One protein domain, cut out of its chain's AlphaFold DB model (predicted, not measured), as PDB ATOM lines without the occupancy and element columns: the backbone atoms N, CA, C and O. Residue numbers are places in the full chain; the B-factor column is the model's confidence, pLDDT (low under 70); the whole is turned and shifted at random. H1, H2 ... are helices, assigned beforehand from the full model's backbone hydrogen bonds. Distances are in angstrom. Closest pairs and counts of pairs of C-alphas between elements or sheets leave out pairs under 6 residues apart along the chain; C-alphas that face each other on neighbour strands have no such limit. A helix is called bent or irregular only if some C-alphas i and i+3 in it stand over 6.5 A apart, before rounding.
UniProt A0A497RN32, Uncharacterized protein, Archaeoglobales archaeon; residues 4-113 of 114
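This is residues 4 to 113 of the 114 residues of an uncharacterized protein of Archaeoglobales archaeon (UniProt A0A497RN32). Two helical hairpins make a V: the shorter, H1 and H2a, and the longer, H2b and H3, meet near the bend of H2 and spread toward their tips. H3 gives the V its long side. The printed part has 110 residues with three named helices, H1, H2 and H3 in that order, and no named strand; the class is all helix. It is compact, with a radius of gyration of the C-alphas of 14.9 A, yet elongated, spanning 54 by 28 by 19 A.

H1, residues 4 to 22, touches H2a, residues 25 to 47, closest at the C-alphas of Gly 21 and Gly 28, 3.4 A, a hairpin at a shallow tilt of 11 degrees. H2b, residues 50 to 74, and H3, residues 77 to 111, form the other hairpin, at a shallow tilt of 7 degrees, closest at the C-alphas of Pro 61 and Ala 94, 4.4 A. H2a touches H3 at a steep tilt of 42 degrees, closest at the C-alphas of Gly 41 and Val 101, 4.0 A. H1 and H3 are apart. O i to N i+4 pairs are within hydrogen-bond range in 12 of 15 for H1, 17 of 19 for H2a, 19 of 21 for H2b and 29 of 31 for H3.

H1 begins at C-alpha 4, (63.935, 75.254, 75.464), and is 27.9 A long. H2, residues 25 to 74, was assigned as one helix by its hydrogen bonds but is bent: C-alphas 47 and 50 are 9.7 A apart. Its arms H2a, 31.2 A, and H2b, 37.0 A, are irregular, with 6.7 A between C-alphas 33 and 36 and 6.51 A between 57 and 60. H3, 51.4 A, ends at C-alpha 111, (60.228, 86.789, 90.225).

The C-alphas farthest apart, of Gly 77 and Gly 113, are 53.9 A apart. The printed part has no cut, and both links are tight. Confidence is under 70 at residues 20 to 30, 61, 65 and 68.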
ATOM      1  N   ALA A   4      62.664  75.500  76.142       84.31
ATOM      2  CA  ALA A   4      63.935  75.254  75.464       84.31
ATOM      3  C   ALA A   4      64.859  76.478  75.528       84.31
ATOM      4  O   ALA A   4      66.044  76.345  75.821       84.31
ATOM      5  N   LEU A   5      64.305  77.680  75.333       87.25
ATOM      6  CA  LEU A   5      65.070  78.922  75.439       87.25
ATOM      7  C   LEU A   5      65.586  79.125  76.870       87.25
ATOM      8  O   LEU A   5      66.752  79.448  77.059       87.25
ATOM      9  N   GLY A   6      64.746  78.887  77.883       85.75
ATOM     10  CA  GLY A   6      65.174  79.000  79.279       85.75
ATOM     11  C   GLY A   6      66.254  77.992  79.662       85.75
ATOM     12  O   GLY A   6      67.190  78.356  80.368       85.75
ATOM     13  N   PHE A   7      66.169  76.760  79.152       89.12
ATOM     14  CA  PHE A   7      67.219  75.761  79.328       89.12
ATOM     15  C   PHE A   7      68.537  76.216  78.692       89.12
ATOM     16  O   PHE A   7      69.554  76.221  79.376       89.12
ATOM     17  N   ILE A   8      68.520  76.652  77.426       90.56
ATOM     18  CA  ILE A   8      69.733  77.082  76.715       90.56
ATOM     19  C   ILE A   8      70.395  78.256  77.437       90.56
ATOM     20  O   ILE A   8      71.583  78.202  77.739       90.56
ATOM     21  N   VAL A   9      69.635  79.306  77.760       90.62
ATOM     22  CA  VAL A   9      70.202  80.501  78.400       90.62
ATOM     23  C   VAL A   9      70.700  80.173  79.813       90.62
ATOM     24  O   VAL A   9      71.795  80.589  80.188       90.62
ATOM     25  N   GLY A  10      69.944  79.381  80.581       86.06
ATOM     26  CA  GLY A  10      70.367  78.917  81.902       86.06
ATOM     27  C   GLY A  10      71.633  78.055  81.854       86.06
ATOM     28  O   GLY A  10      72.535  78.261  82.664       86.06
ATOM     29  N   ALA A  11      71.742  77.153  80.874       85.75
ATOM     30  CA  ALA A  11      72.909  76.296  80.661       85.75
ATOM     31  C   ALA A  11      74.151  77.088  80.239       85.75
ATOM     32  O   ALA A  11      75.238  76.831  80.749       85.75
ATOM     33  N   VAL A  12      74.000  78.079  79.354       89.44
ATOM     34  CA  VAL A  12      75.103  78.958  78.937       89.44
ATOM     35  C   VAL A  12      75.638  79.749  80.129       89.44
ATOM     36  O   VAL A  12      76.848  79.805  80.333       89.44
ATOM     37  N   VAL A  13      74.754  80.318  80.950       88.12
ATOM     38  CA  VAL A  13      75.166  81.097  82.127       88.12
ATOM     39  C   VAL A  13      75.821  80.200  83.173       88.12
ATOM     40  O   VAL A  13      76.875  80.547  83.702       88.12
ATOM     41  N   TRP A  14      75.240  79.026  83.423       85.88
ATOM     42  CA  TRP A  14      75.836  78.004  84.278       85.88
ATOM     43  C   TRP A  14      77.250  77.628  83.815       85.88
ATOM     44  O   TRP A  14      78.185  77.632  84.615       85.88
ATOM     45  N   PHE A  15      77.426  77.361  82.521       83.44
ATOM     46  CA  PHE A  15      78.709  76.969  81.947       83.44
ATOM     47  C   PHE A  15      79.747  78.092  82.047       83.44
ATOM     48  O   PHE A  15      80.830  77.869  82.579       83.44
ATOM     49  N   ILE A  16      79.406  79.313  81.616       84.25
ATOM     50  CA  ILE A  16      80.317  80.468  81.658       84.25
ATOM     51  C   ILE A  16      80.756  80.769  83.091       84.25
ATOM     52  O   ILE A  16      81.944  80.958  83.334       84.25
ATOM     53  N   LEU A  17      79.829  80.773  84.054       81.88
ATOM     54  CA  LEU A  17      80.175  80.994  85.460       81.88
ATOM     55  C   LEU A  17      81.062  79.870  86.002       81.88
ATOM     56  O   LEU A  17      82.010  80.138  86.735       81.88
ATOM     57  N   SER A  18      80.826  78.630  85.576       75.69
ATOM     58  CA  SER A  18      81.686  77.500  85.934       75.69
ATOM     59  C   SER A  18      83.106  77.632  85.367       75.69
ATOM     60  O   SER A  18      84.044  77.153  86.000       75.69
ATOM     61  N   LEU A  19      83.308  78.336  84.240       75.19
ATOM     62  CA  LEU A  19      84.642  78.587  83.673       75.19
ATOM     63  C   LEU A  19      85.506  79.518  84.538       75.19
ATOM     64  O   LEU A  19      86.721  79.337  84.608       75.19
ATOM     65  N   PHE A  20      84.904  80.458  85.276       68.56
ATOM     66  CA  PHE A  20      85.636  81.255  86.274       68.56
ATOM     67  C   PHE A  20      86.172  80.390  87.427       68.56
ATOM     68  O   PHE A  20      87.117  80.782  88.114       68.56
ATOM     69  N   GLY A  21      85.626  79.176  87.571       63.28
ATOM     70  CA  GLY A  21      86.129  78.105  88.422       63.28
ATOM     71  C   GLY A  21      87.606  77.761  88.217       63.28
ATOM     72  O   GLY A  21      88.296  77.392  89.163       63.28
ATOM     73  N   PHE A  22      88.105  77.925  86.991       58.81
ATOM     74  CA  PHE A  22      89.461  77.539  86.600       58.81
ATOM     75  C   PHE A  22      90.518  78.615  86.884       58.81
ATOM     76  O   PHE A  22      91.709  78.329  86.795       58.81
ATOM     77  N   VAL A  23      90.108  79.842  87.225       63.00
ATOM     78  CA  VAL A  23      91.027  80.988  87.361       63.00
ATOM     79  C   VAL A  23      91.605  81.098  88.777       63.00
ATOM     80  O   VAL A  23      92.743  81.529  88.945       63.00
ATOM     81  N   ILE A  24      90.853  80.702  89.811       62.47
ATOM     82  CA  ILE A  24      91.273  80.801  91.219       62.47
ATOM     83  C   ILE A  24      90.817  79.535  91.961       62.47
ATOM     84  O   ILE A  24      89.615  79.343  92.081       62.47
ATOM     85  N   PRO A  25      91.701  78.688  92.524       59.28
ATOM     86  CA  PRO A  25      91.309  77.379  93.060       59.28
ATOM     87  C   PRO A  25      90.234  77.420  94.157       59.28
ATOM     88  O   PRO A  25      89.272  76.673  94.093       59.28
ATOM     89  N   ILE A  26      90.328  78.307  95.152       64.38
ATOM     90  CA  ILE A  26      89.343  78.348  96.256       64.38
ATOM     91  C   ILE A  26      88.062  79.087  95.851       64.38
ATOM     92  O   ILE A  26      86.954  78.596  96.053       64.38
ATOM     93  N   VAL A  27      88.206  80.266  95.242       61.62
ATOM     94  CA  VAL A  27      87.064  81.080  94.790       61.62
ATOM     95  C   VAL A  27      86.315  80.367  93.665       61.62
ATOM     96  O   VAL A  27      85.090  80.408  93.586       61.62
ATOM     97  N   GLY A  28      87.047  79.646  92.831       64.62
ATOM     98  CA  GLY A  28      86.525  78.907  91.707       64.62
ATOM     99  C   GLY A  28      85.657  77.722  92.106       64.62
ATOM    100  O   GLY A  28      84.646  77.476  91.452       64.62
ATOM    101  N   TRP A  29      85.961  77.051  93.218       65.44
ATOM    102  CA  TRP A  29      85.084  76.023  93.788       65.44
ATOM    103  C   TRP A  29      83.761  76.600  94.297       65.44
ATOM    104  O   TRP A  29      82.710  75.995  94.099       65.44
ATOM    105  N   ILE A  30      83.782  77.800  94.885       67.88
ATOM    106  CA  ILE A  30      82.557  78.485  95.320       67.88
ATOM    107  C   ILE A  30      81.729  78.922  94.103       67.88
ATOM    108  O   ILE A  30      80.517  78.708  94.049       67.88
ATOM    109  N   ILE A  31      82.373  79.502  93.089       72.62
ATOM    110  CA  ILE A  31      81.671  79.979  91.896       72.62
ATOM    111  C   ILE A  31      81.097  78.803  91.096       72.62
ATOM    112  O   ILE A  31      79.908  78.811  90.794       72.62
ATOM    113  N   SER A  32      81.898  77.783  90.790       70.88
ATOM    114  CA  SER A  32      81.455  76.626  89.995       70.88
ATOM    115  C   SER A  32      80.488  75.709  90.748       70.88
ATOM    116  O   SER A  32      79.547  75.195  90.148       70.88
ATOM    117  N   GLY A  33      80.671  75.531  92.060       71.25
ATOM    118  CA  GLY A  33      79.854  74.625  92.869       71.25
ATOM    119  C   GLY A  33      78.544  75.225  93.384       71.25
ATOM    120  O   GLY A  33      77.606  74.479  93.653       71.25
ATOM    121  N   PHE A  34      78.459  76.555  93.515       79.88
ATOM    122  CA  PHE A  34      77.335  77.219  94.190       79.88
ATOM    123  C   PHE A  34      76.715  78.331  93.343       79.88
ATOM    124  O   PHE A  34      75.516  78.312  93.068       79.88
ATOM    125  N   VAL A  35      77.520  79.303  92.903       84.81
ATOM    126  CA  VAL A  35      77.006  80.503  92.218       84.81
ATOM    127  C   VAL A  35      76.515  80.169  90.812       84.81
ATOM    128  O   VAL A  35      75.411  80.551  90.435       84.81
ATOM    129  N   ALA A  36      77.300  79.420  90.045       86.12
ATOM    130  CA  ALA A  36      76.965  78.989  88.697       86.12
ATOM    131  C   ALA A  36      75.648  78.190  88.636       86.12
ATOM    132  O   ALA A  36      74.760  78.597  87.878       86.12
ATOM    133  N   PRO A  37      75.451  77.109  89.425       87.62
ATOM    134  CA  PRO A  37      74.179  76.381  89.453       87.62
ATOM    135  C   PRO A  37      73.020  77.252  89.924       87.62
ATOM    136  O   PRO A  37      71.945  77.204  89.329       87.62
ATOM    137  N   PHE A  38      73.237  78.122  90.910       90.38
ATOM    138  CA  PHE A  38      72.189  79.016  91.385       90.38
ATOM    139  C   PHE A  38      71.735  80.024  90.320       90.38
ATOM    140  O   PHE A  38      70.542  80.143  90.035       90.38
ATOM    141  N   VAL A  39      72.671  80.737  89.693       90.88
ATOM    142  CA  VAL A  39      72.359  81.767  88.691       90.88
ATOM    143  C   VAL A  39      71.825  81.134  87.403       90.88
ATOM    144  O   VAL A  39      70.847  81.630  86.838       90.88
ATOM    145  N   GLY A  40      72.398  80.008  86.968       88.75
ATOM    146  CA  GLY A  40      71.886  79.236  85.835       88.75
ATOM    147  C   GLY A  40      70.451  78.759  86.070       88.75
ATOM    148  O   GLY A  40      69.582  78.960  85.220       88.75
ATOM    149  N   GLY A  41      70.172  78.224  87.265       90.25
ATOM    150  CA  GLY A  41      68.825  77.856  87.696       90.25
ATOM    151  C   GLY A  41      67.867  79.040  87.715       90.25
ATOM    152  O   GLY A  41      66.775  78.945  87.161       90.25
ATOM    153  N   TYR A  42      68.283  80.181  88.271       93.38
ATOM    154  CA  TYR A  42      67.483  81.408  88.296       93.38
ATOM    155  C   TYR A  42      67.048  81.848  86.904       93.38
ATOM    156  O   TYR A  42      65.865  82.116  86.678       93.38
ATOM    157  N   ILE A  43      67.972  81.877  85.945       91.94
ATOM    158  CA  ILE A  43      67.651  82.282  84.578       91.94
ATOM    159  C   ILE A  43      66.766  81.237  83.893       91.94
ATOM    160  O   ILE A  43      65.782  81.610  83.250       91.94
ATOM    161  N   ALA A  44      67.032  79.944  84.099       89.38
ATOM    162  CA  ALA A  44      66.178  78.877  83.586       89.38
ATOM    163  C   ALA A  44      64.741  78.981  84.122       89.38
ATOM    164  O   ALA A  44      63.791  78.886  83.345       89.38
ATOM    165  N   GLY A  45      64.568  79.260  85.416       89.25
ATOM    166  CA  GLY A  45      63.262  79.464  86.042       89.25
ATOM    167  C   GLY A  45      62.554  80.714  85.532       89.25
ATOM    168  O   GLY A  45      61.392  80.647  85.130       89.25
ATOM    169  N   LYS A  46      63.276  81.834  85.459       90.81
ATOM    170  CA  LYS A  46      62.748  83.125  85.002       90.81
ATOM    171  C   LYS A  46      62.323  83.102  83.531       90.81
ATOM    172  O   LYS A  46      61.304  83.682  83.166       90.81
ATOM    173  N   VAL A  47      63.095  82.438  82.669       88.75
ATOM    174  CA  VAL A  47      62.867  82.426  81.215       88.75
ATOM    175  C   VAL A  47      62.010  81.234  80.792       88.75
ATOM    176  O   VAL A  47      61.028  81.417  80.072       88.75
ATOM    177  N   GLY A  48      62.305  80.027  81.275       85.06
ATOM    178  CA  GLY A  48      61.703  78.772  80.804       85.06
ATOM    179  C   GLY A  48      60.764  78.064  81.784       85.06
ATOM    180  O   GLY A  48      60.145  77.075  81.401       85.06
ATOM    181  N   GLY A  49      60.609  78.559  83.017       87.94
ATOM    182  CA  GLY A  49      59.718  77.959  84.015       87.94
ATOM    183  C   GLY A  49      60.173  76.577  84.505       87.94
ATOM    184  O   GLY A  49      61.319  76.169  84.315       87.94
ATOM    185  N   LYS A  50      59.253  75.836  85.135       89.50
ATOM    186  CA  LYS A  50      59.552  74.590  85.865       89.50
ATOM    187  C   LYS A  50      60.266  73.534  85.017       89.50
ATOM    188  O   LYS A  50      61.212  72.911  85.491       89.50
ATOM    189  N   ASN A  51      59.843  73.358  83.767       88.50
ATOM    190  CA  ASN A  51      60.409  72.336  82.885       88.50
ATOM    191  C   ASN A  51      61.868  72.647  82.516       88.50
ATOM    192  O   ASN A  51      62.693  71.743  82.510       88.50
ATOM    193  N   ALA A  52      62.207  73.922  82.286       88.06
ATOM    194  CA  ALA A  52      63.583  74.329  82.008       88.06
ATOM    195  C   ALA A  52      64.505  74.126  83.219       88.06
ATOM    196  O   ALA A  52      65.632  73.660  83.060       88.06
ATOM    197  N   VAL A  53      64.014  74.432  84.427       88.94
ATOM    198  CA  VAL A  53      64.745  74.198  85.683       88.94
ATOM    199  C   VAL A  53      65.011  72.711  85.878       88.94
ATOM    200  O   VAL A  53      66.141  72.333  86.166       88.94
ATOM    201  N   LEU A  54      63.993  71.867  85.682       88.62
ATOM    202  CA  LEU A  54      64.129  70.420  85.834       88.62
ATOM    203  C   LEU A  54      65.164  69.853  84.852       88.62
ATOM    204  O   LEU A  54      66.056  69.112  85.259       88.62
ATOM    205  N   SER A  55      65.086  70.242  83.577       88.00
ATOM    206  CA  SER A  55      66.047  69.814  82.558       88.00
ATOM    207  C   SER A  55      67.471  70.269  82.878       88.00
ATOM    208  O   SER A  55      68.402  69.481  82.744       88.00
ATOM    209  N   LEU A  56      67.654  71.509  83.344       86.56
ATOM    210  CA  LEU A  56      68.975  72.024  83.706       86.56
ATOM    211  C   LEU A  56      69.542  71.338  84.958       86.56
ATOM    212  O   LEU A  56      70.728  71.020  85.010       86.56
ATOM    213  N   ALA A  57      68.693  71.068  85.949       85.94
ATOM    214  CA  ALA A  57      69.094  70.414  87.188       85.94
ATOM    215  C   ALA A  57      69.573  68.973  86.941       85.94
ATOM    216  O   ALA A  57      70.515  68.524  87.592       85.94
ATOM    217  N   LEU A  58      68.964  68.283  85.969       83.56
ATOM    218  CA  LEU A  58      69.333  66.928  85.551       83.56
ATOM    219  C   LEU A  58      70.512  66.883  84.570       83.56
ATOM    220  O   LEU A  58      71.204  65.869  84.515       83.56
ATOM    221  N   ALA A  59      70.776  67.959  83.828       79.75
ATOM    222  CA  ALA A  59      71.852  67.985  82.842       79.75
ATOM    223  C   ALA A  59      73.233  67.753  83.479       79.75
ATOM    224  O   ALA A  59      73.959  66.869  83.033       79.75
ATOM    225  N   ALA A  60      73.583  68.469  84.555       70.62
ATOM    226  CA  ALA A  60      74.916  68.334  85.152       70.62
ATOM    227  C   ALA A  60      75.193  66.938  85.760       70.62
ATOM    228  O   ALA A  60      76.241  66.376  85.447       70.62
ATOM    229  N   PRO A  61      74.286  66.318  86.547       68.19
ATOM    230  CA  PRO A  61      74.461  64.942  87.019       68.19
ATOM    231  C   PRO A  61      74.710  63.941  85.888       68.19
ATOM    232  O   PRO A  61      75.580  63.080  86.004       68.19
ATOM    233  N   ILE A  62      73.968  64.071  84.784       73.62
ATOM    234  CA  ILE A  62      74.090  63.177  83.629       73.62
ATOM    235  C   ILE A  62      75.442  63.388  82.943       73.62
ATOM    236  O   ILE A  62      76.167  62.423  82.709       73.62
ATOM    237  N   THR A  63      75.822  64.635  82.659       72.62
ATOM    238  CA  THR A  63      77.092  64.940  81.987       72.62
ATOM    239  C   THR A  63      78.295  64.501  82.821       72.62
ATOM    240  O   THR A  63      79.217  63.884  82.289       72.62
ATOM    241  N   ILE A  64      78.280  64.763  84.132       70.25
ATOM    242  CA  ILE A  64      79.379  64.395  85.030       70.25
ATOM    243  C   ILE A  64      79.413  62.874  85.250       70.25
ATOM    244  O   ILE A  64      80.493  62.288  85.249       70.25
ATOM    245  N   GLY A  65      78.257  62.214  85.371       67.44
ATOM    246  CA  GLY A  65      78.169  60.757  85.485       67.44
ATOM    247  C   GLY A  65      78.717  60.029  84.254       67.44
ATOM    248  O   GLY A  65      79.484  59.078  84.396       67.44
ATOM    249  N   ILE A  66      78.403  60.517  83.048       74.00
ATOM    250  CA  ILE A  66      78.956  59.986  81.792       74.00
ATOM    251  C   ILE A  66      80.481  60.163  81.755       74.00
ATOM    252  O   ILE A  66      81.198  59.212  81.450       74.00
ATOM    253  N   LEU A  67      80.990  61.343  82.123       72.25
ATOM    254  CA  LEU A  67      82.430  61.614  82.210       72.25
ATOM    255  C   LEU A  67      83.134  60.686  83.208       72.25
ATOM    256  O   LEU A  67      84.155  60.089  82.871       72.25
ATOM    257  N   ALA A  68      82.577  60.518  84.408       68.19
ATOM    258  CA  ALA A  68      83.125  59.629  85.427       68.19
ATOM    259  C   ALA A  68      83.129  58.160  84.965       68.19
ATOM    260  O   ALA A  68      84.111  57.453  85.188       68.19
ATOM    261  N   MET A  69      82.077  57.715  84.266       72.00
ATOM    262  CA  MET A  69      82.004  56.369  83.690       72.00
ATOM    263  C   MET A  69      83.074  56.155  82.612       72.00
ATOM    264  O   MET A  69      83.765  55.139  82.633       72.00
ATOM    265  N   ILE A  70      83.260  57.120  81.706       76.81
ATOM    266  CA  ILE A  70      84.306  57.074  80.672       76.81
ATOM    267  C   ILE A  70      85.696  56.995  81.318       76.81
ATOM    268  O   ILE A  70      86.501  56.140  80.949       76.81
ATOM    269  N   ILE A  71      85.963  57.833  82.323       71.00
ATOM    270  CA  ILE A  71      87.230  57.834  83.066       71.00
ATOM    271  C   ILE A  71      87.466  56.472  83.741       71.00
ATOM    272  O   ILE A  71      88.562  55.919  83.649       71.00
ATOM    273  N   ALA A  72      86.435  55.889  84.356       70.00
ATOM    274  CA  ALA A  72      86.519  54.580  85.000       70.00
ATOM    275  C   ALA A  72      86.763  53.419  84.012       70.00
ATOM    276  O   ALA A  72      87.428  52.450  84.378       70.00
ATOM    277  N   ILE A  73      86.253  53.513  82.777       76.81
ATOM    278  CA  ILE A  73      86.471  52.514  81.716       76.81
ATOM    279  C   ILE A  73      87.910  52.574  81.184       76.81
ATOM    280  O   ILE A  73      88.504  51.534  80.908       76.81
ATOM    281  N   ILE A  74      88.472  53.777  81.044       80.88
ATOM    282  CA  ILE A  74      89.780  53.990  80.406       80.88
ATOM    283  C   ILE A  74      90.950  53.719  81.370       80.88
ATOM    284  O   ILE A  74      92.030  53.337  80.922       80.88
ATOM    285  N   LEU A  75      90.772  53.894  82.686       79.56
ATOM    286  CA  LEU A  75      91.868  53.789  83.659       79.56
ATOM    287  C   LEU A  75      92.278  52.329  83.966       79.56
ATOM    288  O   LEU A  75      91.469  51.552  84.490       79.56
ATOM    289  N   PRO A  76      93.552  51.942  83.737       78.88
ATOM    290  CA  PRO A  76      94.047  50.613  84.078       78.88
ATOM    291  C   PRO A  76      94.473  50.492  85.554       78.88
ATOM    292  O   PRO A  76      95.040  51.409  86.152       78.88
ATOM    293  N   GLY A  77      94.254  49.307  86.135       76.75
ATOM    294  CA  GLY A  77      94.832  48.896  87.423       76.75
ATOM    295  C   GLY A  77      94.494  49.816  88.618       76.75
ATOM    296  O   GLY A  77      93.328  50.173  88.794       76.75
ATOM    297  N   PRO A  78      95.469  50.193  89.472       73.44
ATOM    298  CA  PRO A  78      95.231  50.948  90.712       73.44
ATOM    299  C   PRO A  78      94.667  52.362  90.487       73.44
ATOM    300  O   PRO A  78      94.079  52.944  91.397       73.44
ATOM    301  N   LEU A  79      94.755  52.895  89.263       75.25
ATOM    302  CA  LEU A  79      94.144  54.173  88.893       75.25
ATOM    303  C   LEU A  79      92.605  54.122  88.894       75.25
ATOM    304  O   LEU A  79      91.961  55.167  88.934       75.25
ATOM    305  N   LYS A  80      91.989  52.931  88.953       75.75
ATOM    306  CA  LYS A  80      90.542  52.785  89.187       75.75
ATOM    307  C   LYS A  80      90.079  53.422  90.499       75.75
ATOM    308  O   LYS A  80      88.929  53.841  90.580       75.75
ATOM    309  N   ILE A  81      90.964  53.559  91.491       75.88
ATOM    310  CA  ILE A  81      90.678  54.298  92.728       75.88
ATOM    311  C   ILE A  81      90.415  55.778  92.416       75.88
ATOM    312  O   ILE A  81      89.483  56.358  92.965       75.88
ATOM    313  N   LEU A  82      91.154  56.372  91.470       72.62
ATOM    314  CA  LEU A  82      90.898  57.737  90.994       72.62
ATOM    315  C   LEU A  82      89.566  57.825  90.242       72.62
ATOM    316  O   LEU A  82      88.844  58.801  90.413       72.62
ATOM    317  N   GLY A  83      89.201  56.793  89.476       71.94
ATOM    318  CA  GLY A  83      87.871  56.679  88.864       71.94
ATOM    319  C   GLY A  83      86.742  56.606  89.902       71.94
ATOM    320  O   GLY A  83      85.729  57.285  89.761       71.94
ATOM    321  N   GLY A  84      86.935  55.848  90.988       72.62
ATOM    322  CA  GLY A  84      85.993  55.769  92.109       72.62
ATOM    323  C   GLY A  84      85.858  57.087  92.877       72.62
ATOM    324  O   GLY A  84      84.744  57.518  93.168       72.62
ATOM    325  N   LEU A  85      86.973  57.775  93.142       75.62
ATOM    326  CA  LEU A  85      86.980  59.107  93.757       75.62
ATOM    327  C   LEU A  85      86.343  60.165  92.845       75.62
ATOM    328  O   LEU A  85      85.591  61.008  93.328       75.62
ATOM    329  N   ALA A  86      86.577  60.093  91.531       71.44
ATOM    330  CA  ALA A  86      85.909  60.943  90.548       71.44
ATOM    331  C   ALA A  86      84.396  60.679  90.507       71.44
ATOM    332  O   ALA A  86      83.618  61.624  90.408       71.44
ATOM    333  N   GLY A  87      83.968  59.420  90.651       72.06
ATOM    334  CA  GLY A  87      82.559  59.050  90.800       72.06
ATOM    335  C   GLY A  87      81.929  59.602  92.084       72.06
ATOM    336  O   GLY A  87      80.839  60.166  92.040       72.06
ATOM    337  N   LEU A  88      82.626  59.518  93.221       76.69
ATOM    338  CA  LEU A  88      82.154  60.096  94.484       76.69
ATOM    339  C   LEU A  88      82.034  61.626  94.387       76.69
ATOM    340  O   LEU A  88      81.016  62.200  94.771       76.69
ATOM    341  N   TYR A  89      83.046  62.279  93.812       74.62
ATOM    342  CA  TYR A  89      83.025  63.710  93.531       74.62
ATOM    343  C   TYR A  89      81.864  64.087  92.601       74.62
ATOM    344  O   TYR A  89      81.141  65.042  92.875       74.62
ATOM    345  N   ALA A  90      81.620  63.295  91.554       72.94
ATOM    346  CA  ALA A  90      80.509  63.494  90.633       72.94
ATOM    347  C   ALA A  90      79.146  63.467  91.333       72.94
ATOM    348  O   ALA A  90      78.299  64.309  91.045       72.94
ATOM    349  N   VAL A  91      78.946  62.543  92.277       77.88
ATOM    350  CA  VAL A  91      77.717  62.460  93.080       77.88
ATOM    351  C   VAL A  91      77.546  63.705  93.948       77.88
ATOM    352  O   VAL A  91      76.457  64.275  93.986       77.88
ATOM    353  N   VAL A  92      78.614  64.167  94.603       78.88
ATOM    354  CA  VAL A  92      78.569  65.401  95.400       78.88
ATOM    355  C   VAL A  92      78.195  66.586  94.510       78.88
ATOM    356  O   VAL A  92      77.222  67.279  94.797       78.88
ATOM    357  N   VAL A  93      78.880  66.782  93.382       75.56
ATOM    358  CA  VAL A  93      78.578  67.886  92.458       75.56
ATOM    359  C   VAL A  93      77.157  67.782  91.899       75.56
ATOM    360  O   VAL A  93      76.472  68.796  91.788       75.56
ATOM    361  N   ALA A  94      76.668  66.575  91.608       78.19
ATOM    362  CA  ALA A  94      75.299  66.349  91.156       78.19
ATOM    363  C   ALA A  94      74.256  66.781  92.199       78.19
ATOM    364  O   ALA A  94      73.286  67.457  91.852       78.19
ATOM    365  N   ILE A  95      74.466  66.435  93.474       83.31
ATOM    366  CA  ILE A  95      73.584  66.833  94.581       83.31
ATOM    367  C   ILE A  95      73.592  68.354  94.745       83.31
ATOM    368  O   ILE A  95      72.528  68.971  94.811       83.31
ATOM    369  N   PHE A  96      74.775  68.972  94.756       82.12
ATOM    370  CA  PHE A  96      74.898  70.428  94.840       82.12
ATOM    371  C   PHE A  96      74.199  71.103  93.655       82.12
ATOM    372  O   PHE A  96      73.395  72.012  93.854       82.12
ATOM    373  N   ASN A  97      74.404  70.609  92.434       84.94
ATOM    374  CA  ASN A  97      73.738  71.143  91.254       84.94
ATOM    375  C   ASN A  97      72.211  71.058  91.369       84.94
ATOM    376  O   ASN A  97      71.534  72.052  91.127       84.94
ATOM    377  N   LEU A  98      71.660  69.915  91.793       86.62
ATOM    378  CA  LEU A  98      70.217  69.752  91.998       86.62
ATOM    379  C   LEU A  98      69.660  70.773  93.000       86.62
ATOM    380  O   LEU A  98      68.641  71.410  92.727       86.62
ATOM    381  N   ILE A  99      70.343  70.961  94.132       89.25
ATOM    382  CA  ILE A  99      69.918  71.888  95.188       89.25
ATOM    383  C   ILE A  99      69.982  73.337  94.696       89.25
ATOM    384  O   ILE A  99      68.994  74.065  94.795       89.25
ATOM    385  N   PHE A 100      71.119  73.765  94.142       90.75
ATOM    386  CA  PHE A 100      71.340  75.164  93.776       90.75
ATOM    387  C   PHE A 100      70.592  75.566  92.500       90.75
ATOM    388  O   PHE A 100      69.977  76.633  92.487       90.75
ATOM    389  N   VAL A 101      70.542  74.708  91.472       91.12
ATOM    390  CA  VAL A 101      69.699  74.943  90.284       91.12
ATOM    391  C   VAL A 101      68.224  74.962  90.673       91.12
ATOM    392  O   VAL A 101      67.482  75.820  90.198       91.12
ATOM    393  N   GLY A 102      67.796  74.068  91.571       89.88
ATOM    394  CA  GLY A 102      66.432  74.048  92.095       89.88
ATOM    395  C   GLY A 102      66.075  75.328  92.855       89.88
ATOM    396  O   GLY A 102      65.070  75.967  92.542       89.88
ATOM    397  N   ALA A 103      66.915  75.746  93.804       91.44
ATOM    398  CA  ALA A 103      66.710  76.959  94.596       91.44
ATOM    399  C   ALA A 103      66.700  78.224  93.724       91.44
ATOM    400  O   ALA A 103      65.775  79.037  93.814       91.44
ATOM    401  N   GLY A 104      67.686  78.354  92.830       91.38
ATOM    402  CA  GLY A 104      67.743  79.430  91.849       91.38
ATOM    403  C   GLY A 104      66.503  79.429  90.961       91.38
ATOM    404  O   GLY A 104      65.841  80.454  90.821       91.38
ATOM    405  N   GLY A 105      66.125  78.264  90.435       91.69
ATOM    406  CA  GLY A 105      64.951  78.081  89.587       91.69
ATOM    407  C   GLY A 105      63.644  78.495  90.245       91.69
ATOM    408  O   GLY A 105      62.867  79.223  89.631       91.69
ATOM    409  N   VAL A 106      63.413  78.106  91.502       92.69
ATOM    410  CA  VAL A 106      62.233  78.534  92.273       92.69
ATOM    411  C   VAL A 106      62.211  80.050  92.446       92.69
ATOM    412  O   VAL A 106      61.172  80.672  92.232       92.69
ATOM    413  N   LEU A 107      63.349  80.664  92.781       93.94
ATOM    414  CA  LEU A 107      63.444  82.117  92.899       93.94
ATOM    415  C   LEU A 107      63.167  82.814  91.557       93.94
ATOM    416  O   LEU A 107      62.412  83.783  91.507       93.94
ATOM    417  N   GLY A 108      63.734  82.299  90.465       89.94
ATOM    418  CA  GLY A 108      63.527  82.815  89.114       89.94
ATOM    419  C   GLY A 108      62.064  82.755  88.682       89.94
ATOM    420  O   GLY A 108      61.541  83.739  88.158       89.94
ATOM    421  N   MET A 109      61.388  81.639  88.968       92.50
ATOM    422  CA  MET A 109      59.959  81.465  88.698       92.50
ATOM    423  C   MET A 109      59.108  82.461  89.495       92.50
ATOM    424  O   MET A 109      58.319  83.189  88.888       92.50
ATOM    425  N   ARG A 110      59.368  82.609  90.804       89.88
ATOM    426  CA  ARG A 110      58.672  83.577  91.671       89.88
ATOM    427  C   ARG A 110      58.797  85.016  91.175       89.88
ATOM    428  O   ARG A 110      57.800  85.723  91.111       89.88
ATOM    429  N   VAL A 111      59.999  85.439  90.778       90.19
ATOM    430  CA  VAL A 111      60.228  86.789  90.225       90.19
ATOM    431  C   VAL A 111      59.489  86.991  88.898       90.19
ATOM    432  O   VAL A 111      59.111  88.108  88.562       90.19
ATOM    433  N   SER A 112      59.268  85.919  88.137       83.94
ATOM    434  CA  SER A 112      58.559  85.959  86.854       83.94
ATOM    435  C   SER A 112      57.041  85.744  86.941       83.94
ATOM    436  O   SER A 112      56.395  85.728  85.894       83.94
ATOM    437  N   GLY A 113      56.477  85.568  88.144       79.38
ATOM    438  CA  GLY A 113      55.046  85.310  88.350       79.38
ATOM    439  C   GLY A 113      54.578  83.929  87.875       79.38
ATOM    440  O   GLY A 113      53.448  83.810  87.404       79.38
TER     441      GLY A 113